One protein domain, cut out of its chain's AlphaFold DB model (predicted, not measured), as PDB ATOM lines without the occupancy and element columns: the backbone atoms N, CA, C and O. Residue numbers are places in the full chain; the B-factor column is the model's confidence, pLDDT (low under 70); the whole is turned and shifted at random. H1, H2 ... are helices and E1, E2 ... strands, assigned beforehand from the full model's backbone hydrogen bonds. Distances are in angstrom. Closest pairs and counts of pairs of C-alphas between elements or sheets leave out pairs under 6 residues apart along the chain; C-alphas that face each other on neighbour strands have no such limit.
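Overview. This is residues 473 to 662 of the 663 residues of the protein "LysM domain-containing protein" of endosymbiont of Acanthamoeba sp. UWC8 (UniProt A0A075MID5). What shape does the domain make? Helices H1, H3, H4 and H5 pack round H2, and two small strand hairpins, E1 with E2 and E3 with E4, pack on H4 and H5. A third hairpin, E5 with E6, lies farthest out, and a long link leads from it to short H6, which packs on H1. What is it made of, and how large is it? The printed part has 190 residues with six named helices and six named strands, in the order H1 H2 H3 H4 H5 E1 E2 E3 E4 E5 E6 H6, the strands making three antiparallel two-stranded sheets. The class is mixed, helices and strands; the whole is compact, with a radius of gyration of the C-alphas of 15.7 A, and spans 48 by 39 by 35 A.

Along the chain. Where are the strands? E1, residues 583 to 588, measures 16.1 A from C-alpha 583 at (20.450, 15.293, 20.307), and E2, residues 591 to 596, measures 17.4 A. E3 is residues 600 to 602, E4 608 to 610, E5 625 to 628 and E6 631 to 634. Where are the helices? H4, residues 533 to 552, measures 28.5 A, H2, residues 495 to 511, 24.4 A, H5, residues 557 to 572, 22.5 A, and H3, residues 514 to 527, 19.7 A. H1, residues 473 to 485, measures 17.8 A from C-alpha 473 at (17.993, -10.954, -1.635), and H6, residues 658 to 661, ends at C-alpha 661 at (19.133, -1.474, -12.347).

Arrangement. How do the strands pair? In hairpin E1 and E2, N 584 and O 595 are 2.8 A apart, within hydrogen-bond range, as are N 601 and O 609 at 2.8 A in hairpin E3 and E4, and N 626 and O 633 at 2.9 A in hairpin E5 and E6. Which helices come near them? The closest C-alphas of H4 and E2 are those of Ala 534 and Gly 591, 5.2 A apart; those of H5 and E3 are Lys 570 and Ile 601, 6.9 A apart. How do the helices meet? H2, the hub, touches H4 at Leu 502 and Gly 543, the closest C-alphas, 4.0 A apart, at a steep tilt of 43 degrees, the same way; H2, H3 and H4 form an up-and-down bundle, each running against the one before it. H1 and H6 touch, closest at the C-alphas of Ser 481 and Ala 659, 4.5 A apart. In H1 to H5 every O i to N i+4 pair is within hydrogen-bond range; H6 is too short for one.

Size, cuts and confidence. How far does it reach? The two C-alphas farthest apart, those of Trp 515 and Asp 629, are 48.2 A apart, and the printed part has no cut. Which places need care? The links E4 to E5 and E6 to H6 are long, and pLDDT is under 70 at residues 581, 598 and 640 to 662.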
ATOM      1  N   PRO A 473      16.854 -11.711  -1.143       87.19
ATOM      2  CA  PRO A 473      17.993 -10.954  -1.635       87.19
ATOM      3  C   PRO A 473      17.551  -9.786  -2.510       87.19
ATOM      4  O   PRO A 473      18.290  -8.823  -2.634       87.19
ATOM      5  N   ILE A 474      16.343  -9.832  -3.085       90.00
ATOM      6  CA  ILE A 474      15.819  -8.749  -3.915       90.00
ATOM      7  C   ILE A 474      15.534  -7.516  -3.060       90.00
ATOM      8  O   ILE A 474      15.982  -6.438  -3.422       90.00
ATOM      9  N   VAL A 475      14.815  -7.660  -1.939       92.38
ATOM     10  CA  VAL A 475      14.447  -6.507  -1.095       92.38
ATOM     11  C   VAL A 475      15.693  -5.901  -0.448       92.38
ATOM     12  O   VAL A 475      15.864  -4.686  -0.440       92.38
ATOM     13  N   ILE A 476      16.610  -6.751   0.017       92.38
ATOM     14  CA  ILE A 476      17.893  -6.308   0.570       92.38
ATOM     15  C   ILE A 476      18.715  -5.574  -0.501       92.38
ATOM     16  O   ILE A 476      19.182  -4.462  -0.254       92.38
ATOM     17  N   ASP A 477      18.855  -6.147  -1.703       91.31
ATOM     18  CA  ASP A 477      19.641  -5.541  -2.783       91.31
ATOM     19  C   ASP A 477      19.069  -4.186  -3.216       91.31
ATOM     20  O   ASP A 477      19.855  -3.260  -3.437       91.31
ATOM     21  N   ILE A 478      17.743  -4.029  -3.334       93.44
ATOM     22  CA  ILE A 478      17.147  -2.738  -3.723       93.44
ATOM     23  C   ILE A 478      17.308  -1.683  -2.627       93.44
ATOM     24  O   ILE A 478      17.657  -0.549  -2.947       93.44
ATOM     25  N   SER A 479      17.150  -2.049  -1.351       94.75
ATOM     26  CA  SER A 479      17.325  -1.117  -0.232       94.75
ATOM     27  C   SER A 479      18.780  -0.685  -0.073       94.75
ATOM     28  O   SER A 479      19.046   0.503   0.088       94.75
ATOM     29  N   ILE A 480      19.735  -1.616  -0.188       91.94
ATOM     30  CA  ILE A 480      21.170  -1.290  -0.209       91.94
ATOM     31  C   ILE A 480      21.482  -0.376  -1.390       91.94
ATOM     32  O   ILE A 480      22.174   0.626  -1.232       91.94
ATOM     33  N   SER A 481      20.979  -0.711  -2.578       88.75
ATOM     34  CA  SER A 481      21.266   0.056  -3.786       88.75
ATOM     35  C   SER A 481      20.734   1.487  -3.691       88.75
ATOM     36  O   SER A 481      21.456   2.429  -4.008       88.75
ATOM     37  N   GLU A 482      19.504   1.665  -3.212       91.75
ATOM     38  CA  GLU A 482      18.897   2.981  -3.003       91.75
ATOM     39  C   GLU A 482      19.617   3.772  -1.896       91.75
ATOM     40  O   GLU A 482      19.901   4.959  -2.074       91.75
ATOM     41  N   ALA A 483      20.008   3.123  -0.794       91.56
ATOM     42  CA  ALA A 483      20.809   3.758   0.253       91.56
ATOM     43  C   ALA A 483      22.184   4.209  -0.264       91.56
ATOM     44  O   ALA A 483      22.616   5.324   0.019       91.56
ATOM     45  N   VAL A 484      22.847   3.406  -1.097       86.44
ATOM     46  CA  VAL A 484      24.093   3.794  -1.779       86.44
ATOM     47  C   VAL A 484      23.861   4.976  -2.723       86.44
ATOM     48  O   VAL A 484      24.651   5.920  -2.732       86.44
ATOM     49  N   ALA A 485      22.772   4.958  -3.493       85.50
ATOM     50  CA  ALA A 485      22.432   6.032  -4.425       85.50
ATOM     51  C   ALA A 485      22.111   7.360  -3.734       85.50
ATOM     52  O   ALA A 485      22.341   8.410  -4.324       85.50
ATOM     53  N   SER A 486      21.636   7.326  -2.485       87.00
ATOM     54  CA  SER A 486      21.363   8.538  -1.705       87.00
ATOM     55  C   SER A 486      22.601   9.414  -1.474       87.00
ATOM     56  O   SER A 486      22.474  10.624  -1.287       87.00
ATOM     57  N   GLN A 487      23.800   8.810  -1.489       86.50
ATOM     58  CA  GLN A 487      25.063   9.438  -1.078       86.50
ATOM     59  C   GLN A 487      24.993  10.082   0.318       86.50
ATOM     60  O   GLN A 487      25.699  11.053   0.607       86.50
ATOM     61  N   LEU A 488      24.133   9.555   1.189       88.94
ATOM     62  CA  LEU A 488      24.144   9.887   2.603       88.94
ATOM     63  C   LEU A 488      25.433   9.363   3.267       88.94
ATOM     64  O   LEU A 488      25.970   8.337   2.841       88.94
ATOM     65  N   PRO A 489      25.948  10.044   4.302       90.69
ATOM     66  CA  PRO A 489      27.098   9.574   5.062       90.69
ATOM     67  C   PRO A 489      26.720   8.378   5.943       90.69
ATOM     68  O   PRO A 489      25.541   8.126   6.198       90.69
ATOM     69  N   GLY A 490      27.737   7.664   6.428       91.81
ATOM     70  CA  GLY A 490      27.592   6.554   7.367       91.81
ATOM     71  C   GLY A 490      26.753   5.397   6.827       91.81
ATOM     72  O   GLY A 490      25.611   5.216   7.252       91.81
ATOM     73  N   ARG A 491      27.318   4.609   5.897       92.12
ATOM     74  CA  ARG A 491      26.713   3.343   5.424       92.12
ATOM     75  C   ARG A 491      26.556   2.309   6.527       92.12
ATOM     76  O   ARG A 491      25.776   1.378   6.357       92.12
ATOM     77  N   GLU A 492      27.302   2.492   7.606       92.94
ATOM     78  CA  GLU A 492      27.135   1.809   8.875       92.94
ATOM     79  C   GLU A 492      26.936   2.868   9.963       92.94
ATOM     80  O   GLU A 492      27.704   3.836  10.057       92.94
ATOM     81  N   ASN A 493      25.914   2.671  10.792       94.19
ATOM     82  CA  ASN A 493      25.560   3.456  11.970       94.19
ATOM     83  C   ASN A 493      25.161   4.924  11.734       94.19
ATOM     84  O   ASN A 493      24.949   5.668  12.699       94.19
ATOM     85  N   GLY A 494      25.104   5.375  10.482       93.38
ATOM     86  CA  GLY A 494      24.779   6.753  10.126       93.38
ATOM     87  C   GLY A 494      23.517   6.883   9.276       93.38
ATOM     88  O   GLY A 494      22.707   5.963   9.188       93.38
ATOM     89  N   PRO A 495      23.308   8.051   8.653       93.75
ATOM     90  CA  PRO A 495      22.079   8.329   7.921       93.75
ATOM     91  C   PRO A 495      21.798   7.405   6.733       93.75
ATOM     92  O   PRO A 495      20.635   7.108   6.465       93.75
ATOM     93  N   ALA A 496      22.829   6.949   6.014       94.06
ATOM     94  CA  ALA A 496      22.646   5.989   4.924       94.06
ATOM     95  C   ALA A 496      22.173   4.627   5.444       94.06
ATOM     96  O   ALA A 496      21.319   3.993   4.824       94.06
ATOM     97  N   ASP A 497      22.706   4.206   6.588       95.81
ATOM     98  CA  ASP A 497      22.312   2.987   7.290       95.81
ATOM     99  C   ASP A 497      20.849   3.059   7.742       95.81
ATOM    100  O   ASP A 497      20.022   2.239   7.343       95.81
ATOM    101  N   ALA A 498      20.489   4.140   8.438       96.69
ATOM    102  CA  ALA A 498      19.119   4.410   8.854       96.69
ATOM    103  C   ALA A 498      18.144   4.406   7.664       96.69
ATOM    104  O   ALA A 498      17.085   3.780   7.717       96.69
ATOM    105  N   TYR A 499      18.523   5.046   6.554       97.06
ATOM    106  CA  TYR A 499      17.722   5.058   5.333       97.06
ATOM    107  C   TYR A 499      17.555   3.656   4.728       97.06
ATOM    108  O   TYR A 499      16.447   3.292   4.331       97.06
ATOM    109  N   ARG A 500      18.614   2.832   4.713       96.81
ATOM    110  CA  ARG A 500      18.540   1.424   4.285       96.81
ATOM    111  C   ARG A 500      17.527   0.642   5.121       96.81
ATOM    112  O   ARG A 500      16.740  -0.107   4.543       96.81
ATOM    113  N   HIS A 501      17.537   0.817   6.442       97.81
ATOM    114  CA  HIS A 501      16.626   0.124   7.357       97.81
ATOM    115  C   HIS A 501      15.164   0.539   7.152       97.81
ATOM    116  O   HIS A 501      14.311  -0.338   7.038       97.81
ATOM    117  N   LEU A 502      14.880   1.836   6.959       98.12
ATOM    118  CA  LEU A 502      13.533   2.318   6.604       98.12
ATOM    119  C   LEU A 502      13.001   1.666   5.320       98.12
ATOM    120  O   LEU A 502      11.861   1.204   5.269       98.12
ATOM    121  N   LEU A 503      13.837   1.620   4.279       97.69
ATOM    122  CA  LEU A 503      13.480   1.034   2.989       97.69
ATOM    123  C   LEU A 503      13.270  -0.478   3.090       97.69
ATOM    124  O   LEU A 503      12.314  -1.017   2.534       97.69
ATOM    125  N   TRP A 504      14.183  -1.167   3.778       97.19
ATOM    126  CA  TRP A 504      14.142  -2.616   3.925       97.19
ATOM    127  C   TRP A 504      12.925  -3.057   4.728       97.19
ATOM    128  O   TRP A 504      12.136  -3.855   4.220       97.19
ATOM    129  N   SER A 505      12.720  -2.509   5.927       97.81
ATOM    130  CA  SER A 505      11.558  -2.859   6.741       97.81
ATOM    131  C   SER A 505      10.252  -2.435   6.072       97.81
ATOM    132  O   SER A 505       9.285  -3.196   6.085       97.81
ATOM    133  N   GLY A 506      10.241  -1.277   5.405       97.88
ATOM    134  CA  GLY A 506       9.065  -0.787   4.705       97.88
ATOM    135  C   GLY A 506       8.631  -1.702   3.558       97.88
ATOM    136  O   GLY A 506       7.473  -2.109   3.470       97.88
ATOM    137  N   GLU A 507       9.557  -2.105   2.691       97.50
ATOM    138  CA  GLU A 507       9.213  -2.969   1.560       97.50
ATOM    139  C   GLU A 507       8.909  -4.411   1.974       97.50
ATOM    140  O   GLU A 507       8.034  -5.050   1.378       97.50
ATOM    141  N   LEU A 508       9.582  -4.925   3.009       96.25
ATOM    142  CA  LEU A 508       9.220  -6.211   3.599       96.25
ATOM    143  C   LEU A 508       7.782  -6.162   4.144       96.25
ATOM    144  O   LEU A 508       6.974  -7.016   3.785       96.25
ATOM    145  N   THR A 509       7.422  -5.153   4.939       97.25
ATOM    146  CA  THR A 509       6.065  -5.028   5.502       97.25
ATOM    147  C   THR A 509       5.002  -4.822   4.430       97.25
ATOM    148  O   THR A 509       3.910  -5.370   4.534       97.25
ATOM    149  N   ARG A 510       5.309  -4.091   3.352       96.19
ATOM    150  CA  ARG A 510       4.360  -3.899   2.245       96.19
ATOM    151  C   ARG A 510       4.037  -5.210   1.521       96.19
ATOM    152  O   ARG A 510       2.926  -5.383   1.025       96.19
ATOM    153  N   ARG A 511       5.010  -6.118   1.405       94.12
ATOM    154  CA  ARG A 511       4.874  -7.352   0.615       94.12
ATOM    155  C   ARG A 511       4.424  -8.569   1.422       94.12
ATOM    156  O   ARG A 511       3.966  -9.539   0.818       94.12
ATOM    157  N   TYR A 512       4.594  -8.561   2.741       94.31
ATOM    158  CA  TYR A 512       4.491  -9.771   3.552       94.31
ATOM    159  C   TYR A 512       3.798  -9.523   4.897       94.31
ATOM    160  O   TYR A 512       3.708  -8.382   5.342       94.31
ATOM    161  N   PRO A 513       3.299 -10.583   5.564       95.00
ATOM    162  CA  PRO A 513       2.614 -10.439   6.841       95.00
ATOM    163  C   PRO A 513       3.506  -9.796   7.904       95.00
ATOM    164  O   PRO A 513       4.601 -10.283   8.189       95.00
ATOM    165  N   GLU A 514       2.984  -8.743   8.528       94.62
ATOM    166  CA  GLU A 514       3.709  -7.876   9.457       94.62
ATOM    167  C   GLU A 514       4.400  -8.633  10.597       94.62
ATOM    168  O   GLU A 514       5.583  -8.418  10.842       94.62
ATOM    169  N   TRP A 515       3.711  -9.589  11.228       93.44
ATOM    170  CA  TRP A 515       4.270 -10.393  12.323       93.44
ATOM    171  C   TRP A 515       5.531 -11.172  11.910       93.44
ATOM    172  O   TRP A 515       6.441 -11.372  12.712       93.44
ATOM    173  N   GLY A 516       5.598 -11.626  10.652       93.00
ATOM    174  CA  GLY A 516       6.756 -12.343  10.122       93.00
ATOM    175  C   GLY A 516       7.907 -11.396   9.794       93.00
ATOM    176  O   GLY A 516       9.071 -11.770   9.943       93.00
ATOM    177  N   VAL A 517       7.576 -10.172   9.373       95.25
ATOM    178  CA  VAL A 517       8.540  -9.100   9.103       95.25
ATOM    179  C   VAL A 517       9.191  -8.648  10.402       95.25
ATOM    180  O   VAL A 517      10.414  -8.646  10.495       95.25
ATOM    181  N   GLU A 518       8.382  -8.342  11.417       95.50
ATOM    182  CA  GLU A 518       8.840  -7.892  12.731       95.50
ATOM    183  C   GLU A 518       9.766  -8.922  13.378       95.50
ATOM    184  O   GLU A 518      10.899  -8.606  13.735       95.50
ATOM    185  N   TRP A 519       9.326 -10.185  13.449       94.12
ATOM    186  CA  TRP A 519      10.154 -11.270  13.973       94.12
ATOM    187  C   TRP A 519      11.489 -11.371  13.230       94.12
ATOM    188  O   TRP A 519      12.536 -11.600  13.836       94.12
ATOM    189  N   GLY A 520      11.459 -11.192  11.913       93.50
ATOM    190  CA  GLY A 520      12.635 -11.309  11.076       93.50
ATOM    191  C   GLY A 520      13.651 -10.198  11.212       93.50
ATOM    192  O   GLY A 520      14.844 -10.484  11.299       93.50
ATOM    193  N   LEU A 521      13.172  -8.959  11.243       94.75
ATOM    194  CA  LEU A 521      13.996  -7.785  11.492       94.75
ATOM    195  C   LEU A 521      14.603  -7.869  12.894       94.75
ATOM    196  O   LEU A 521      15.815  -7.770  13.029       94.75
ATOM    197  N   ASN A 522      13.810  -8.205  13.916       93.31
ATOM    198  CA  ASN A 522      14.314  -8.370  15.284       93.31
ATOM    199  C   ASN A 522      15.402  -9.450  15.353       93.31
ATOM    200  O   ASN A 522      16.461  -9.241  15.938       93.31
ATOM    201  N   LYS A 523      15.202 -10.594  14.682       92.94
ATOM    202  CA  LYS A 523      16.230 -11.641  14.616       92.94
ATOM    203  C   LYS A 523      17.465 -11.239  13.819       92.94
ATOM    204  O   LYS A 523      18.547 -11.735  14.133       92.94
ATOM    205  N   HIS A 524      17.337 -10.393  12.800       92.00
ATOM    206  CA  HIS A 524      18.497  -9.852  12.098       92.00
ATOM    207  C   HIS A 524      19.385  -9.060  13.064       92.00
ATOM    208  O   HIS A 524      20.573  -9.371  13.160       92.00
ATOM    209  N   GLU A 525      18.782  -8.166  13.853       92.12
ATOM    210  CA  GLU A 525      19.506  -7.369  14.848       92.12
ATOM    211  C   GLU A 525      20.090  -8.238  15.976       92.12
ATOM    212  O   GLU A 525      21.251  -8.086  16.349       92.12
ATOM    213  N   GLU A 526      19.338  -9.223  16.480       90.81
ATOM    214  CA  GLU A 526      19.808 -10.114  17.553       90.81
ATOM    215  C   GLU A 526      20.956 -11.044  17.131       90.81
ATOM    216  O   GLU A 526      21.804 -11.409  17.947       90.81
ATOM    217  N   THR A 527      20.959 -11.518  15.881       89.44
ATOM    218  CA  THR A 527      21.947 -12.517  15.427       89.44
ATOM    219  C   THR A 527      23.258 -11.896  14.971       89.44
ATOM    220  O   THR A 527      24.265 -12.603  14.894       89.44
ATOM    221  N   SER A 528      23.252 -10.599  14.670       86.88
ATOM    222  CA  SER A 528      24.430  -9.842  14.253       86.88
ATOM    223  C   SER A 528      24.503  -8.511  15.009       86.88
ATOM    224  O   SER A 528      24.501  -7.462  14.366       86.88
ATOM    225  N   PRO A 529      24.567  -8.540  16.357       88.69
ATOM    226  CA  PRO A 529      24.527  -7.325  17.149       88.69
ATOM    227  C   PRO A 529      25.727  -6.446  16.805       88.69
ATOM    228  O   PRO A 529      26.883  -6.883  16.834       88.69
ATOM    229  N   SER A 530      25.432  -5.199  16.475       92.12
ATOM    230  CA  SER A 530      26.388  -4.142  16.195       92.12
ATOM    231  C   SER A 530      26.170  -3.000  17.189       92.12
ATOM    232  O   SER A 530      25.162  -2.946  17.895       92.12
ATOM    233  N   ILE A 531      27.101  -2.048  17.241       92.81
ATOM    234  CA  ILE A 531      26.894  -0.818  18.022       92.81
ATOM    235  C   ILE A 531      25.678  -0.009  17.532       92.81
ATOM    236  O   ILE A 531      25.177   0.819  18.284       92.81
ATOM    237  N   GLY A 532      25.219  -0.244  16.297       93.44
ATOM    238  CA  GLY A 532      24.068   0.395  15.665       93.44
ATOM    239  C   GLY A 532      22.750  -0.351  15.839       93.44
ATOM    240  O   GLY A 532      21.714   0.247  15.573       93.44
ATOM    241  N   SER A 533      22.740  -1.582  16.369       95.06
ATOM    242  CA  SER A 533      21.525  -2.415  16.430       95.06
ATOM    243  C   SER A 533      20.354  -1.753  17.159       95.06
ATOM    244  O   SER A 533      19.200  -1.962  16.795       95.06
ATOM    245  N   ALA A 534      20.623  -0.909  18.160       95.44
ATOM    246  CA  ALA A 534      19.585  -0.122  18.824       95.44
ATOM    247  C   ALA A 534      18.901   0.879  17.880       95.44
ATOM    248  O   ALA A 534      17.678   1.025  17.914       95.44
ATOM    249  N   SER A 535      19.698   1.541  17.037       95.88
ATOM    250  CA  SER A 535      19.238   2.475  16.012       95.88
ATOM    251  C   SER A 535      18.549   1.739  14.862       95.88
ATOM    252  O   SER A 535      17.479   2.157  14.427       95.88
ATOM    253  N   ASP A 536      19.099   0.607  14.424       96.75
ATOM    254  CA  ASP A 536      18.543  -0.219  13.350       96.75
ATOM    255  C   ASP A 536      17.170  -0.776  13.729       96.75
ATOM    256  O   ASP A 536      16.199  -0.598  12.994       96.75
ATOM    257  N   TYR A 537      17.045  -1.343  14.933       95.62
ATOM    258  CA  TYR A 537      15.772  -1.802  15.493       95.62
ATOM    259  C   TYR A 537      14.722  -0.682  15.539       95.62
ATOM    260  O   TYR A 537      13.561  -0.879  15.172       95.62
ATOM    261  N   TYR A 538      15.127   0.514  15.966       96.62
ATOM    262  CA  TYR A 538      14.249   1.675  16.035       96.62
ATOM    263  C   TYR A 538      13.806   2.150  14.638       96.62
ATOM    264  O   TYR A 538      12.617   2.348  14.386       96.62
ATOM    265  N   ASN A 539      14.740   2.252  13.693       97.75
ATOM    266  CA  ASN A 539      14.464   2.661  12.315       97.75
ATOM    267  C   ASN A 539      13.617   1.622  11.565       97.75
ATOM    268  O   ASN A 539      12.742   1.989  10.780       97.75
ATOM    269  N   ASN A 540      13.802   0.332  11.853       97.50
ATOM    270  CA  ASN A 540      12.971  -0.740  11.319       97.50
ATOM    271  C   ASN A 540      11.487  -0.491  11.645       97.50
ATOM    272  O   ASN A 540      10.663  -0.548  10.730       97.50
ATOM    273  N   LYS A 541      11.145  -0.124  12.892       97.06
ATOM    274  CA  LYS A 541       9.759   0.189  13.301       97.06
ATOM    275  C   LYS A 541       9.159   1.351  12.514       97.06
ATOM    276  O   LYS A 541       8.031   1.239  12.037       97.06
ATOM    277  N   ILE A 542       9.925   2.422  12.308       97.94
ATOM    278  CA  ILE A 542       9.484   3.573  11.508       97.94
ATOM    279  C   ILE A 542       9.188   3.146  10.063       97.94
ATOM    280  O   ILE A 542       8.145   3.499   9.512       97.94
ATOM    281  N   GLY A 543      10.065   2.353   9.440       98.31
ATOM    282  CA  GLY A 543       9.822   1.870   8.077       98.31
ATOM    283  C   GLY A 543       8.587   0.966   7.981       98.31
ATOM    284  O   GLY A 543       7.817   1.078   7.025       98.31
ATOM    285  N   MET A 544       8.310   0.152   9.009       98.12
ATOM    286  CA  MET A 544       7.060  -0.615   9.092       98.12
ATOM    287  C   MET A 544       5.828   0.300   9.189       98.12
ATOM    288  O   MET A 544       4.833   0.039   8.517       98.12
ATOM    289  N   GLU A 545       5.878   1.386   9.968       98.12
ATOM    290  CA  GLU A 545       4.790   2.374  10.046       98.12
ATOM    291  C   GLU A 545       4.519   3.053   8.701       98.12
ATOM    292  O   GLU A 545       3.364   3.129   8.272       98.12
ATOM    293  N   ILE A 546       5.581   3.473   8.002       98.44
ATOM    294  CA  ILE A 546       5.491   4.009   6.638       98.44
ATOM    295  C   ILE A 546       4.787   2.995   5.729       98.44
ATOM    296  O   ILE A 546       3.860   3.348   5.001       98.44
ATOM    297  N   ALA A 547       5.171   1.721   5.803       98.12
ATOM    298  CA  ALA A 547       4.581   0.678   4.975       98.12
ATOM    299  C   ALA A 547       3.117   0.386   5.275       98.12
ATOM    300  O   ALA A 547       2.361   0.147   4.333       98.12
ATOM    301  N   ARG A 548       2.687   0.440   6.542       97.81
ATOM    302  CA  ARG A 548       1.265   0.302   6.895       97.81
ATOM    303  C   ARG A 548       0.430   1.397   6.232       97.81
ATOM    304  O   ARG A 548      -0.621   1.098   5.663       97.81
ATOM    305  N   ASP A 549       0.894   2.647   6.267       98.25
ATOM    306  CA  ASP A 549       0.188   3.759   5.624       98.25
ATOM    307  C   ASP A 549       0.175   3.629   4.093       98.25
ATOM    308  O   ASP A 549      -0.880   3.774   3.472       98.25
ATOM    309  N   VAL A 550       1.317   3.279   3.490       97.81
ATOM    310  CA  VAL A 550       1.424   3.041   2.042       97.81
ATOM    311  C   VAL A 550       0.503   1.905   1.603       97.81
ATOM    312  O   VAL A 550      -0.279   2.083   0.672       97.81
ATOM    313  N   ALA A 551       0.522   0.765   2.299       96.25
ATOM    314  CA  ALA A 551      -0.336  -0.377   1.996       96.25
ATOM    315  C   ALA A 551      -1.826  -0.024   2.135       96.25
ATOM    316  O   ALA A 551      -2.618  -0.347   1.250       96.25
ATOM    317  N   LYS A 552      -2.207   0.714   3.188       97.19
ATOM    318  CA  LYS A 552      -3.583   1.203   3.389       97.19
ATOM    319  C   LYS A 552      -4.063   2.094   2.238       97.19
ATOM    320  O   LYS A 552      -5.251   2.093   1.924       97.19
ATOM    321  N   LYS A 553      -3.156   2.850   1.617       97.50
ATOM    322  CA  LYS A 553      -3.433   3.737   0.475       97.50
ATOM    323  C   LYS A 553      -3.243   3.055  -0.888       97.50
ATOM    324  O   LYS A 553      -3.459   3.702  -1.907       97.50
ATOM    325  N   GLY A 554      -2.869   1.773  -0.920       97.12
ATOM    326  CA  GLY A 554      -2.601   1.033  -2.157       97.12
ATOM    327  C   GLY A 554      -1.336   1.482  -2.896       97.12
ATOM    328  O   GLY A 554      -1.251   1.293  -4.107       97.12
ATOM    329  N   GLY A 555      -0.384   2.100  -2.193       97.50
ATOM    330  CA  GLY A 555       0.872   2.574  -2.769       97.50
ATOM    331  C   GLY A 555       1.906   1.466  -2.991       97.50
ATOM    332  O   GLY A 555       1.718   0.300  -2.619       97.50
ATOM    333  N   ASP A 556       3.021   1.837  -3.612       97.06
ATOM    334  CA  ASP A 556       4.061   0.910  -4.062       97.06
ATOM    335  C   ASP A 556       5.450   1.216  -3.459       97.06
ATOM    336  O   ASP A 556       5.593   1.946  -2.477       97.06
ATOM    337  N   TRP A 557       6.498   0.618  -4.033       96.44
ATOM    338  CA  TRP A 557       7.887   0.869  -3.638       96.44
ATOM    339  C   TRP A 557       8.299   2.345  -3.779       96.44
ATOM    340  O   TRP A 557       9.076   2.843  -2.961       96.44
ATOM    341  N   HIS A 558       7.777   3.070  -4.773       96.06
ATOM    342  CA  HIS A 558       8.088   4.487  -4.961       96.06
ATOM    343  C   HIS A 558       7.538   5.327  -3.811       96.06
ATOM    344  O   HIS A 558       8.214   6.256  -3.366       96.06
ATOM    345  N   ASP A 559       6.364   4.976  -3.281       97.56
ATOM    346  CA  ASP A 559       5.812   5.623  -2.091       97.56
ATOM    347  C   ASP A 559       6.639   5.334  -0.835       97.56
ATOM    348  O   ASP A 559       6.956   6.274  -0.102       97.56
ATOM    349  N   ILE A 560       7.066   4.079  -0.618       98.19
ATOM    350  CA  ILE A 560       7.983   3.718   0.484       98.19
ATOM    351  C   ILE A 560       9.263   4.552   0.397       98.19
ATOM    352  O   ILE A 560       9.669   5.187   1.372       98.19
ATOM    353  N   LYS A 561       9.878   4.594  -0.788       96.38
ATOM    354  CA  LYS A 561      11.102   5.349  -1.057       96.38
ATOM    355  C   LYS A 561      10.913   6.844  -0.818       96.38
ATOM    356  O   LYS A 561      11.724   7.444  -0.114       96.38
ATOM    357  N   ARG A 562       9.852   7.444  -1.367       95.94
ATOM    358  CA  ARG A 562       9.534   8.873  -1.223       95.94
ATOM    359  C   ARG A 562       9.334   9.256   0.242       95.94
ATOM    360  O   ARG A 562       9.958  10.207   0.703       95.94
ATOM    361  N   LEU A 563       8.518   8.504   0.978       97.56
ATOM    362  CA  LEU A 563       8.236   8.779   2.389       97.56
ATOM    363  C   LEU A 563       9.446   8.523   3.288       97.56
ATOM    364  O   LEU A 563       9.675   9.285   4.219       97.56
ATOM    365  N   SER A 564      10.268   7.520   2.976       97.38
ATOM    366  CA  SER A 564      11.521   7.276   3.704       97.38
ATOM    367  C   SER A 564      12.534   8.408   3.486       97.38
ATOM    368  O   SER A 564      13.213   8.813   4.428       97.38
ATOM    369  N   ARG A 565      12.620   8.977   2.270       95.31
ATOM    370  CA  ARG A 565      13.446  10.175   2.009       95.31
ATOM    371  C   ARG A 565      12.942  11.380   2.788       95.31
ATOM    372  O   ARG A 565      13.745  12.100   3.374       95.31
ATOM    373  N   ASP A 566      11.628  11.583   2.807       95.06
ATOM    374  CA  ASP A 566      11.011  12.666   3.567       95.06
ATOM    375  C   ASP A 566      11.241  12.500   5.082       95.06
ATOM    376  O   ASP A 566      11.621  13.457   5.757       95.06
ATOM    377  N   ALA A 567      11.148  11.270   5.602       96.19
ATOM    378  CA  ALA A 567      11.453  10.939   6.992       96.19
ATOM    379  C   ALA A 567      12.894  11.300   7.371       96.19
ATOM    380  O   ALA A 567      13.108  11.972   8.379       96.19
ATOM    381  N   ILE A 568      13.878  10.917   6.550       95.00
ATOM    382  CA  ILE A 568      15.283  11.308   6.738       95.00
ATOM    383  C   ILE A 568      15.420  12.832   6.672       95.00
ATOM    384  O   ILE A 568      15.938  13.455   7.596       95.00
ATOM    385  N   ASN A 569      14.917  13.458   5.608       92.19
ATOM    386  CA  ASN A 569      15.050  14.895   5.396       92.19
ATOM    387  C   ASN A 569      14.482  15.702   6.572       92.19
ATOM    388  O   ASN A 569      15.146  16.598   7.085       92.19
ATOM    389  N   LYS A 570      13.282  15.363   7.050       92.69
ATOM    390  CA  LYS A 570      12.627  16.058   8.167       92.69
ATOM    391  C   LYS A 570      13.255  15.739   9.518       92.69
ATOM    392  O   LYS A 570      13.322  16.631  10.363       92.69
ATOM    393  N   SER A 571      13.740  14.514   9.714       92.88
ATOM    394  CA  SER A 571      14.409  14.117  10.957       92.88
ATOM    395  C   SER A 571      15.728  14.863  11.131       92.88
ATOM    396  O   SER A 571      16.065  15.240  12.246       92.88
ATOM    397  N   PHE A 572      16.434  15.172  10.042       89.88
ATOM    398  CA  PHE A 572      17.768  15.773  10.097       89.88
ATOM    399  C   PHE A 572      17.858  17.183   9.503       89.88
ATOM    400  O   PHE A 572      18.951  17.724   9.362       89.88
ATOM    401  N   ARG A 573      16.726  17.829   9.209       87.31
ATOM    402  CA  ARG A 573      16.693  19.203   8.676       87.31
ATOM    403  C   ARG A 573      17.407  20.212   9.577       87.31
ATOM    404  O   ARG A 573      18.083  21.109   9.081       87.31
ATOM    405  N   ASP A 574      17.245  20.047  10.885       82.19
ATOM    406  CA  ASP A 574      17.791  20.943  11.912       82.19
ATOM    407  C   ASP A 574      19.152  20.449  12.444       82.19
ATOM    408  O   ASP A 574      19.635  20.911  13.476       82.19
ATOM    409  N   TYR A 575      19.765  19.472  11.768       80.50
ATOM    410  CA  TYR A 575      21.029  18.880  12.179       80.50
ATOM    411  C   TYR A 575      22.226  19.786  11.865       80.50
ATOM    412  O   TYR A 575      22.442  20.175  10.714       80.50
ATOM    413  N   ASP A 576      23.070  20.019  12.873       79.50
ATOM    414  CA  ASP A 576      24.436  20.511  12.689       79.50
ATOM    415  C   ASP A 576      25.447  19.389  12.993       79.50
ATOM    416  O   ASP A 576      25.595  19.003  14.156       79.50
ATOM    417  N   PRO A 577      26.203  18.891  11.992       70.62
ATOM    418  CA  PRO A 577      27.229  17.873  12.217       70.62
ATOM    419  C   PRO A 577      28.344  18.279  13.158       70.62
ATOM    420  O   PRO A 577      29.028  17.413  13.695       70.62
ATOM    421  N   ASN A 578      28.563  19.578  13.334       75.25
ATOM    422  CA  ASN A 578      29.621  20.077  14.199       75.25
ATOM    423  C   ASN A 578      29.121  20.300  15.633       75.25
ATOM    424  O   ASN A 578      29.938  20.532  16.522       75.25
ATOM    425  N   SER A 579      27.806  20.233  15.865       77.19
ATOM    426  CA  SER A 579      27.195  20.501  17.164       77.19
ATOM    427  C   SER A 579      26.018  19.555  17.431       77.19
ATOM    428  O   SER A 579      24.854  19.954  17.347       77.19
ATOM    429  N   PRO A 580      26.284  18.295  17.826       70.25
ATOM    430  CA  PRO A 580      25.237  17.353  18.226       70.25
ATOM    431  C   PRO A 580      24.558  17.729  19.561       70.25
ATOM    432  O   PRO A 580      23.806  16.935  20.113       70.25
ATOM    433  N   GLN A 581      24.779  18.935  20.104       67.38
ATOM    434  CA  GLN A 581      24.340  19.350  21.447       67.38
ATOM    435  C   GLN A 581      22.810  19.434  21.638       67.38
ATOM    436  O   GLN A 581      22.352  19.673  22.749       67.38
ATOM    437  N   GLY A 582      22.012  19.209  20.590       79.44
ATOM    438  CA  GLY A 582      20.547  19.114  20.663       79.44
ATOM    439  C   GLY A 582      19.993  17.697  20.491       79.44
ATOM    440  O   GLY A 582      18.800  17.543  20.224       79.44
ATOM    441  N   TRP A 583      20.850  16.677  20.536       87.50
ATOM    442  CA  TRP A 583      20.450  15.293  20.307       87.50
ATOM    443  C   TRP A 583      19.894  14.671  21.580       87.50
ATOM    444  O   TRP A 583      20.510  14.728  22.643       87.50
ATOM    445  N   ILE A 584      18.726  14.053  21.451       90.19
ATOM    446  CA  ILE A 584      18.115  13.257  22.502       90.19
ATOM    447  C   ILE A 584      18.746  11.876  22.412       90.19
ATOM    448  O   ILE A 584      18.610  11.178  21.406       90.19
ATOM    449  N   LYS A 585      19.485  11.515  23.457       92.38
ATOM    450  CA  LYS A 585      20.055  10.185  23.619       92.38
ATOM    451  C   LYS A 585      18.978   9.242  24.144       92.38
ATOM    452  O   LYS A 585      18.336   9.535  25.149       92.38
ATOM    453  N   HIS A 586      18.851   8.098  23.496       93.19
ATOM    454  CA  HIS A 586      17.974   7.003  23.885       93.19
ATOM    455  C   HIS A 586      18.810   5.772  24.201       93.19
ATOM    456  O   HIS A 586      19.928   5.613  23.701       93.19
ATOM    457  N   THR A 587      18.256   4.879  25.012       91.25
ATOM    458  CA  THR A 587      18.871   3.590  25.323       91.25
ATOM    459  C   THR A 587      17.796   2.515  25.317       91.25
ATOM    460  O   THR A 587      16.712   2.714  25.864       91.25
ATOM    461  N   ASN A 588      18.091   1.378  24.699       89.81
ATOM    462  CA  ASN A 588      17.283   0.168  24.785       89.81
ATOM    463  C   ASN A 588      18.186  -1.042  25.087       89.81
ATOM    464  O   ASN A 588      19.381  -0.894  25.339       89.81
ATOM    465  N   GLU A 589      17.614  -2.244  25.067       90.44
ATOM    466  CA  GLU A 589      18.340  -3.498  25.315       90.44
ATOM    467  C   GLU A 589      19.485  -3.781  24.320       90.44
ATOM    468  O   GLU A 589      20.389  -4.549  24.641       90.44
ATOM    469  N   TYR A 590      19.494  -3.122  23.155       89.81
ATOM    470  CA  TYR A 590      20.522  -3.253  22.117       89.81
ATOM    471  C   TYR A 590      21.593  -2.151  22.170       89.81
ATOM    472  O   TYR A 590      22.547  -2.202  21.395       89.81
ATOM    473  N   GLY A 591      21.462  -1.155  23.055       92.44
ATOM    474  CA  GLY A 591      22.441  -0.077  23.217       92.44
ATOM    475  C   GLY A 591      21.860   1.330  23.089       92.44
ATOM    476  O   GLY A 591      20.687   1.577  23.363       92.44
ATOM    477  N   GLU A 592      22.721   2.278  22.726       93.25
ATOM    478  CA  GLU A 592      22.405   3.707  22.687       93.25
ATOM    479  C   GLU A 592      22.189   4.184  21.251       93.25
ATOM    480  O   GLU A 592      22.902   3.770  20.343       93.25
ATOM    481  N   PHE A 593      21.244   5.095  21.048       93.50
ATOM    482  CA  PHE A 593      21.015   5.763  19.765       93.50
ATOM    483  C   PHE A 593      20.547   7.197  19.993       93.50
ATOM    484  O   PHE A 593      20.234   7.589  21.117       93.50
ATOM    485  N   TYR A 594      20.508   8.002  18.934       92.69
ATOM    486  CA  TYR A 594      20.195   9.419  19.041       92.69
ATOM    487  C   TYR A 594      19.116   9.831  18.047       92.69
ATOM    488  O   TYR A 594      19.134   9.414  16.889       92.69
ATOM    489  N   THR A 595      18.214  10.704  18.491       91.50
ATOM    490  CA  THR A 595      17.288  11.442  17.624       91.50
ATOM    491  C   THR A 595      17.476  12.945  17.831       91.50
ATOM    492  O   THR A 595      18.016  13.404  18.836       91.50
ATOM    493  N   THR A 596      17.071  13.760  16.863       86.88
ATOM    494  CA  THR A 596      17.102  15.234  16.995       86.88
ATOM    495  C   THR A 596      15.919  15.768  17.833       86.88
ATOM    496  O   THR A 596      14.950  15.050  18.039       86.88
ATOM    497  N   CYS A 597      15.971  17.039  18.250       70.81
ATOM    498  CA  CYS A 597      15.174  17.745  19.277       70.81
ATOM    499  C   CYS A 597      13.613  17.756  19.239       70.81
ATOM    500  O   CYS A 597      13.009  18.625  19.869       70.81
ATOM    501  N   LYS A 598      12.923  16.820  18.570       67.94
ATOM    502  CA  LYS A 598      11.468  16.571  18.700       67.94
ATOM    503  C   LYS A 598      11.164  15.083  18.535       67.94
ATOM    504  O   LYS A 598      11.755  14.451  17.668       67.94
ATOM    505  N   GLU A 599      10.200  14.557  19.290       79.00
ATOM    506  CA  GLU A 599       9.859  13.124  19.262       79.00
ATOM    507  C   GLU A 599       9.240  12.684  17.924       79.00
ATOM    508  O   GLU A 599       9.644  11.658  17.385       79.00
ATOM    509  N   ARG A 600       8.342  13.492  17.335       93.44
ATOM    510  CA  ARG A 600       7.599  13.147  16.107       93.44
ATOM    511  C   ARG A 600       7.737  14.176  14.985       93.44
ATOM    512  O   ARG A 600       7.953  15.369  15.228       93.44
ATOM    513  N   ILE A 601       7.592  13.712  13.746       94.75
ATOM    514  CA  ILE A 601       7.539  14.513  12.515       94.75
ATOM    515  C   ILE A 601       6.350  14.087  11.647       94.75
ATOM    516  O   ILE A 601       5.973  12.920  11.620       94.75
ATOM    517  N   THR A 602       5.783  15.037  10.903       96.38
ATOM    518  CA  THR A 602       4.703  14.777   9.941       96.38
ATOM    519  C   THR A 602       5.271  14.695   8.526       96.38
ATOM    520  O   THR A 602       5.848  15.662   8.015       96.38
ATOM    521  N   LEU A 603       5.105  13.544   7.881       96.81
ATOM    522  CA  LEU A 603       5.506  13.302   6.499       96.81
ATOM    523  C   LEU A 603       4.576  14.014   5.501       96.81
ATOM    524  O   LEU A 603       3.493  14.474   5.851       96.81
ATOM    525  N   ASP A 604       4.994  14.116   4.242       96.38
ATOM    526  CA  ASP A 604       4.291  14.865   3.184       96.38
ATOM    527  C   ASP A 604       2.893  14.319   2.871       96.38
ATOM    528  O   ASP A 604       2.036  15.025   2.345       96.38
ATOM    529  N   ASN A 605       2.641  13.056   3.206       96.62
ATOM    530  CA  ASN A 605       1.330  12.417   3.101       96.62
ATOM    531  C   ASN A 605       0.460  12.582   4.366       96.62
ATOM    532  O   ASN A 605      -0.581  11.924   4.459       96.62
ATOM    533  N   GLY A 606       0.901  13.382   5.342       97.75
ATOM    534  CA  GLY A 606       0.236  13.599   6.629       97.75
ATOM    535  C   GLY A 606       0.501  12.528   7.692       97.75
ATOM    536  O   GLY A 606      -0.057  12.632   8.780       97.75
ATOM    537  N   LEU A 607       1.316  11.502   7.411       97.44
ATOM    538  CA  LEU A 607       1.650  10.470   8.395       97.44
ATOM    539  C   LEU A 607       2.561  11.051   9.481       97.44
ATOM    540  O   LEU A 607       3.629  11.572   9.173       97.44
ATOM    541  N   GLU A 608       2.167  10.935  10.746       97.69
ATOM    542  CA  GLU A 608       3.040  11.260  11.873       97.69
ATOM    543  C   GLU A 608       3.846  10.034  12.288       97.69
ATOM    544  O   GLU A 608       3.259   9.036  12.704       97.69
ATOM    545  N   ILE A 609       5.170  10.136  12.227       96.94
ATOM    546  CA  ILE A 609       6.111   9.102  12.671       96.94
ATOM    547  C   ILE A 609       7.055   9.675  13.724       96.94
ATOM    548  O   ILE A 609       7.208  10.897  13.832       96.94
ATOM    549  N   ASP A 610       7.737   8.802  14.452       95.88
ATOM    550  CA  ASP A 610       8.867   9.232  15.266       95.88
ATOM    551  C   ASP A 610      10.061   9.652  14.383       95.88
ATOM    552  O   ASP A 610      10.179   9.254  13.217       95.88
ATOM    553  N   ARG A 611      10.953  10.498  14.909       94.69
ATOM    554  CA  ARG A 611      12.150  10.922  14.164       94.69
ATOM    555  C   ARG A 611      13.138   9.782  14.001       94.69
ATOM    556  O   ARG A 611      13.498   9.151  14.978       94.69
ATOM    557  N   VAL A 612      13.677   9.628  12.797       96.00
ATOM    558  CA  VAL A 612      14.703   8.633  12.469       96.00
ATOM    559  C   VAL A 612      15.913   8.771  13.396       96.00
ATOM    560  O   VAL A 612      16.378   9.881  13.673       96.00
ATOM    561  N   SER A 613      16.429   7.631  13.850       95.56
ATOM    562  CA  SER A 613      17.596   7.553  14.722       95.56
ATOM    563  C   SER A 613      18.889   7.270  13.963       95.56
ATOM    564  O   SER A 613      18.871   6.663  12.894       95.56
ATOM    565  N   VAL A 614      20.012   7.681  14.544       94.50
ATOM    566  CA  VAL A 614      21.377   7.325  14.120       94.50
ATOM    567  C   VAL A 614      22.286   7.226  15.350       94.50
ATOM    568  O   VAL A 614      21.920   7.684  16.437       94.50
ATOM    569  N   LEU A 615      23.495   6.676  15.202       93.50
ATOM    570  CA  LEU A 615      24.530   6.812  16.233       93.50
ATOM    571  C   LEU A 615      25.168   8.203  16.212       93.50
ATOM    572  O   LEU A 615      24.937   9.003  15.304       93.50
ATOM    573  N   HIS A 616      26.008   8.489  17.210       90.75
ATOM    574  CA  HIS A 616      26.789   9.720  17.234       90.75
ATOM    575  C   HIS A 616      27.677   9.815  15.972       90.75
ATOM    576  O   HIS A 616      28.242   8.797  15.567       90.75
ATOM    577  N   PRO A 617      27.880  11.003  15.364       88.81
ATOM    578  CA  PRO A 617      28.628  11.135  14.106       88.81
ATOM    579  C   PRO A 617      30.054  10.573  14.122       88.81
ATOM    580  O   PRO A 617      30.581  10.182  13.087       88.81
ATOM    581  N   SER A 618      30.683  10.488  15.298       88.75
ATOM    582  CA  SER A 618      31.998   9.852  15.469       88.75
ATOM    583  C   SER A 618      31.986   8.322  15.341       88.75
ATOM    584  O   SER A 618      33.048   7.714  15.388       88.75
ATOM    585  N   GLN A 619      30.808   7.699  15.263       91.25
ATOM    586  CA  GLN A 619      30.610   6.251  15.132       91.25
ATOM    587  C   GLN A 619      30.149   5.850  13.723       91.25
ATOM    588  O   GLN A 619      29.972   4.662  13.448       91.25
ATOM    589  N   TRP A 620      29.920   6.824  12.838       91.88
ATOM    590  CA  TRP A 620      29.518   6.569  11.459       91.88
ATOM    591  C   TRP A 620      30.704   6.034  10.665       91.88
ATOM    592  O   TRP A 620      31.756   6.674  10.621       91.88
ATOM    593  N   ASN A 621      30.515   4.900   9.993       88.50
ATOM    594  CA  ASN A 621      31.541   4.286   9.155       88.50
ATOM    595  C   ASN A 621      31.063   4.133   7.707       88.50
ATOM    596  O   ASN A 621      29.865   4.108   7.417       88.50
ATOM    597  N   GLY A 622      32.027   4.022   6.791       83.94
ATOM    598  CA  GLY A 622      31.777   3.759   5.376       83.94
ATOM    599  C   GLY A 622      31.035   4.903   4.700       83.94
ATOM    600  O   GLY A 622      29.905   4.728   4.252       83.94
ATOM    601  N   ASN A 623      31.639   6.087   4.616       81.06
ATOM    602  CA  ASN A 623      31.023   7.153   3.834       81.06
ATOM    603  C   ASN A 623      31.041   6.789   2.332       81.06
ATOM    604  O   ASN A 623      31.824   5.931   1.904       81.06
ATOM    605  N   PRO A 624      30.158   7.387   1.510       76.69
ATOM    606  CA  PRO A 624      30.135   7.126   0.074       76.69
ATOM    607  C   PRO A 624      31.496   7.397  -0.567       76.69
ATOM    608  O   PRO A 624      32.192   8.330  -0.173       76.69
ATOM    609  N   LYS A 625      31.855   6.614  -1.581       77.75
ATOM    610  CA  LYS A 625      33.105   6.752  -2.326       77.75
ATOM    611  C   LYS A 625      32.800   7.095  -3.774       77.75
ATOM    612  O   LYS A 625      32.279   6.275  -4.524       77.75
ATOM    613  N   ILE A 626      33.153   8.300  -4.200       74.31
ATOM    614  CA  ILE A 626      32.970   8.734  -5.589       74.31
ATOM    615  C   ILE A 626      34.291   8.671  -6.350       74.31
ATOM    616  O   ILE A 626      35.360   8.789  -5.761       74.31
ATOM    617  N   LYS A 627      34.237   8.501  -7.675       75.44
ATOM    618  CA  LYS A 627      35.434   8.638  -8.513       75.44
ATOM    619  C   LYS A 627      35.552  10.066  -9.029       75.44
ATOM    620  O   LYS A 627      34.727  10.483  -9.837       75.44
ATOM    621  N   ILE A 628      36.593  10.775  -8.604       72.25
ATOM    622  CA  ILE A 628      36.988  12.082  -9.142       72.25
ATOM    623  C   ILE A 628      38.254  11.843  -9.963       72.25
ATOM    624  O   ILE A 628      39.241  11.331  -9.441       72.25
ATOM    625  N   ASP A 629      38.195  12.112 -11.267       81.50
ATOM    626  CA  ASP A 629      39.318  11.905 -12.197       81.50
ATOM    627  C   ASP A 629      39.913  10.480 -12.165       81.50
ATOM    628  O   ASP A 629      41.112  10.262 -12.315       81.50
ATOM    629  N   GLY A 630      39.053   9.475 -11.959       81.00
ATOM    630  CA  GLY A 630      39.446   8.064 -11.888       81.00
ATOM    631  C   GLY A 630      39.991   7.607 -10.530       81.00
ATOM    632  O   GLY A 630      40.174   6.403 -10.345       81.00
ATOM    633  N   VAL A 631      40.179   8.521  -9.573       75.75
ATOM    634  CA  VAL A 631      40.588   8.222  -8.195       75.75
ATOM    635  C   VAL A 631      39.355   8.095  -7.310       75.75
ATOM    636  O   VAL A 631      38.467   8.941  -7.344       75.75
ATOM    637  N   GLU A 632      39.292   7.025  -6.527       79.19
ATOM    638  CA  GLU A 632      38.220   6.800  -5.560       79.19
ATOM    639  C   GLU A 632      38.464   7.652  -4.306       79.19
ATOM    640  O   GLU A 632      39.482   7.508  -3.632       79.19
ATOM    641  N   VAL A 633      37.538   8.565  -4.028       77.94
ATOM    642  CA  VAL A 633      37.577   9.504  -2.909       77.94
ATOM    643  C   VAL A 633      36.380   9.218  -2.013       77.94
ATOM    644  O   VAL A 633      35.235   9.278  -2.462       77.94
ATOM    645  N   GLU A 634      36.646   8.898  -0.748       81.38
ATOM    646  CA  GLU A 634      35.611   8.798   0.279       81.38
ATOM    647  C   GLU A 634      35.147  10.202   0.665       81.38
ATOM    648  O   GLU A 634      35.949  11.038   1.080       81.38
ATOM    649  N   LEU A 635      33.854  10.465   0.491       75.38
ATOM    650  CA  LEU A 635      33.240  11.738   0.824       75.38
ATOM    651  C   LEU A 635      33.302  11.950   2.334       75.38
ATOM    652  O   LEU A 635      32.880  11.098   3.116       75.38
ATOM    653  N   SER A 636      33.756  13.120   2.769       78.12
ATOM    654  CA  SER A 636      33.522  13.536   4.148       78.12
ATOM    655  C   SER A 636      32.021  13.726   4.405       78.12
ATOM    656  O   SER A 636      31.230  13.942   3.486       78.12
ATOM    657  N   ILE A 637      31.614  13.753   5.678       72.25
ATOM    658  CA  ILE A 637      30.230  14.085   6.072       72.25
ATOM    659  C   ILE A 637      29.774  15.419   5.446       72.25
ATOM    660  O   ILE A 637      28.606  15.567   5.099       72.25
ATOM    661  N   LYS A 638      30.691  16.378   5.258       71.12
ATOM    662  CA  LYS A 638      30.397  17.689   4.653       71.12
ATOM    663  C   LYS A 638      30.242  17.636   3.130       71.12
ATOM    664  O   LYS A 638      29.589  18.512   2.575       71.12
ATOM    665  N   GLU A 639      30.867  16.660   2.476       71.12
ATOM    666  CA  GLU A 639      30.810  16.468   1.020       71.12
ATOM    667  C   GLU A 639      29.712  15.484   0.599       71.12
ATOM    668  O   GLU A 639      29.293  15.489  -0.555       71.12
ATOM    669  N   SER A 640      29.231  14.653   1.528       67.44
ATOM    670  CA  SER A 640      28.035  13.826   1.349       67.44
ATOM    671  C   SER A 640      26.770  14.688   1.176       67.44
ATOM    672  O   SER A 640      26.774  15.875   1.507       67.44
ATOM    673  N   ASN A 641      25.658  14.109   0.703       65.25
ATOM    674  CA  ASN A 641      24.383  14.821   0.455       65.25
ATOM    675  C   ASN A 641      23.630  15.255   1.729       65.25
ATOM    676  O   ASN A 641      22.401  15.362   1.776       65.25
ATOM    677  N   TRP A 642      24.377  15.544   2.780       64.19
ATOM    678  CA  TRP A 642      23.907  15.748   4.125       64.19
ATOM    679  C   TRP A 642      24.293  17.128   4.667       64.19
ATOM    680  O   TRP A 642      25.376  17.629   4.368       64.19
ATOM    681  N   PRO A 643      23.454  17.770   5.502       56.41
ATOM    682  CA  PRO A 643      22.054  17.449   5.814       56.41
ATOM    683  C   PRO A 643      21.052  18.057   4.817       56.41
ATOM    684  O   PRO A 643      19.850  17.878   4.955       56.41
ATOM    685  N   LYS A 644      21.525  18.815   3.817       56.06
ATOM    686  CA  LYS A 644      20.682  19.730   3.023       56.06
ATOM    687  C   LYS A 644      19.807  19.065   1.954       56.06
ATOM    688  O   LYS A 644      19.195  19.789   1.174       56.06
ATOM    689  N   GLY A 645      19.739  17.732   1.919       51.66
ATOM    690  CA  GLY A 645      18.674  17.003   1.233       51.66
ATOM    691  C   GLY A 645      18.489  17.393  -0.230       51.66
ATOM    692  O   GLY A 645      17.360  17.522  -0.695       51.66
ATOM    693  N   ASN A 646      19.575  17.603  -0.975       60.75
ATOM    694  CA  ASN A 646      19.464  17.886  -2.402       60.75
ATOM    695  C   ASN A 646      19.265  16.576  -3.182       60.75
ATOM    696  O   ASN A 646      20.052  16.226  -4.055       60.75
ATOM    697  N   TRP A 647      18.196  15.855  -2.833       59.78
ATOM    698  CA  TRP A 647      17.791  14.557  -3.379       59.78
ATOM    699  C   TRP A 647      17.395  14.610  -4.864       59.78
ATOM    700  O   TRP A 647      17.029  13.585  -5.433       59.78
ATOM    701  N   GLU A 648      17.425  15.794  -5.481       50.06
ATOM    702  CA  GLU A 648      16.911  16.060  -6.828       50.06
ATOM    703  C   GLU A 648      17.983  16.529  -7.828       50.06
ATOM    704  O   GLU A 648      17.687  16.640  -9.017       50.06
ATOM    705  N   LYS A 649      19.236  16.797  -7.415       44.91
ATOM    706  CA  LYS A 649      20.270  17.302  -8.341       44.91
ATOM    707  C   LYS A 649      21.380  16.288  -8.621       44.91
ATOM    708  O   LYS A 649      22.227  16.046  -7.774       44.91
ATOM    709  N   ASN A 650      21.425  15.821  -9.875       47.53
ATOM    710  CA  ASN A 650      22.597  15.271 -10.572       47.53
ATOM    711  C   ASN A 650      23.437  14.259  -9.769       47.53
ATOM    712  O   ASN A 650      24.630  14.476  -9.548       47.53
ATOM    713  N   PHE A 651      22.837  13.131  -9.384       53.84
ATOM    714  CA  PHE A 651      23.588  12.033  -8.775       53.84
ATOM    715  C   PHE A 651      24.634  11.478  -9.743       53.84
ATOM    716  O   PHE A 651      24.316  10.896 -10.785       53.84
ATOM    717  N   ILE A 652      25.902  11.589  -9.354       55.06
ATOM    718  CA  ILE A 652      26.955  10.755  -9.923       55.06
ATOM    719  C   ILE A 652      26.922   9.442  -9.145       55.06
ATOM    720  O   ILE A 652      27.532   9.317  -8.084       55.06
ATOM    721  N   TYR A 653      26.157   8.471  -9.649       57.41
ATOM    722  CA  TYR A 653      26.156   7.118  -9.090       57.41
ATOM    723  C   TYR A 653      27.587   6.586  -9.041       57.41
ATOM    724  O   TYR A 653      28.348   6.742 -10.002       57.41
ATOM    725  N   GLU A 654      27.931   5.909  -7.947       58.69
ATOM    726  CA  GLU A 654      29.193   5.182  -7.876       58.69
ATOM    727  C   GLU A 654      29.269   4.192  -9.051       58.69
ATOM    728  O   GLU A 654      28.287   3.486  -9.325       58.69
ATOM    729  N   PRO A 655      30.391   4.135  -9.787       53.72
ATOM    730  CA  PRO A 655      30.547   3.193 -10.886       53.72
ATOM    731  C   PRO A 655      30.283   1.754 -10.422       53.72
ATOM    732  O   PRO A 655      30.946   1.259  -9.518       53.72
ATOM    733  N   GLY A 656      29.313   1.082 -11.049       53.44
ATOM    734  CA  GLY A 656      28.905  -0.278 -10.675       53.44
ATOM    735  C   GLY A 656      27.808  -0.359  -9.606       53.44
ATOM    736  O   GLY A 656      27.404  -1.467  -9.256       53.44
ATOM    737  N   SER A 657      27.281   0.774  -9.126       55.44
ATOM    738  CA  SER A 657      26.104   0.776  -8.256       55.44
ATOM    739  C   SER A 657      24.922   0.102  -8.955       55.44
ATOM    740  O   SER A 657      24.495   0.507 -10.040       55.44
ATOM    741  N   LYS A 658      24.368  -0.929  -8.308       56.41
ATOM    742  CA  LYS A 658      23.164  -1.635  -8.767       56.41
ATOM    743  C   LYS A 658      21.910  -0.747  -8.740       56.41
ATOM    744  O   LYS A 658      20.900  -1.159  -9.295       56.41
ATOM    745  N   ALA A 659      21.960   0.457  -8.164       53.78
ATOM    746  CA  ALA A 659      20.801   1.342  -8.034       53.78
ATOM    747  C   ALA A 659      20.126   1.669  -9.366       53.78
ATOM    748  O   ALA A 659      18.907   1.592  -9.460       53.78
ATOM    749  N   LYS A 660      20.911   1.899 -10.427       52.88
ATOM    750  CA  LYS A 660      20.379   2.131 -11.780       52.88
ATOM    751  C   LYS A 660      19.633   0.940 -12.381       52.88
ATOM    752  O   LYS A 660      18.958   1.101 -13.384       52.88
ATOM    753  N   LYS A 661      19.805  -0.269 -11.840       55.62
ATOM    754  CA  LYS A 661      19.133  -1.474 -12.347       55.62
ATOM    755  C   LYS A 661      17.677  -1.570 -11.871       55.62
ATOM    756  O   LYS A 661      16.931  -2.380 -12.412       55.62
ATOM    757  N   TYR A 662      17.317  -0.816 -10.834       47.97
ATOM    758  CA  TYR A 662      16.025  -0.912 -10.152       47.97
ATOM    759  C   TYR A 662      15.175   0.366 -10.267       47.97
ATOM    760  O   TYR A 662      14.117   0.430  -9.644       47.97
TER     761      TYR A 662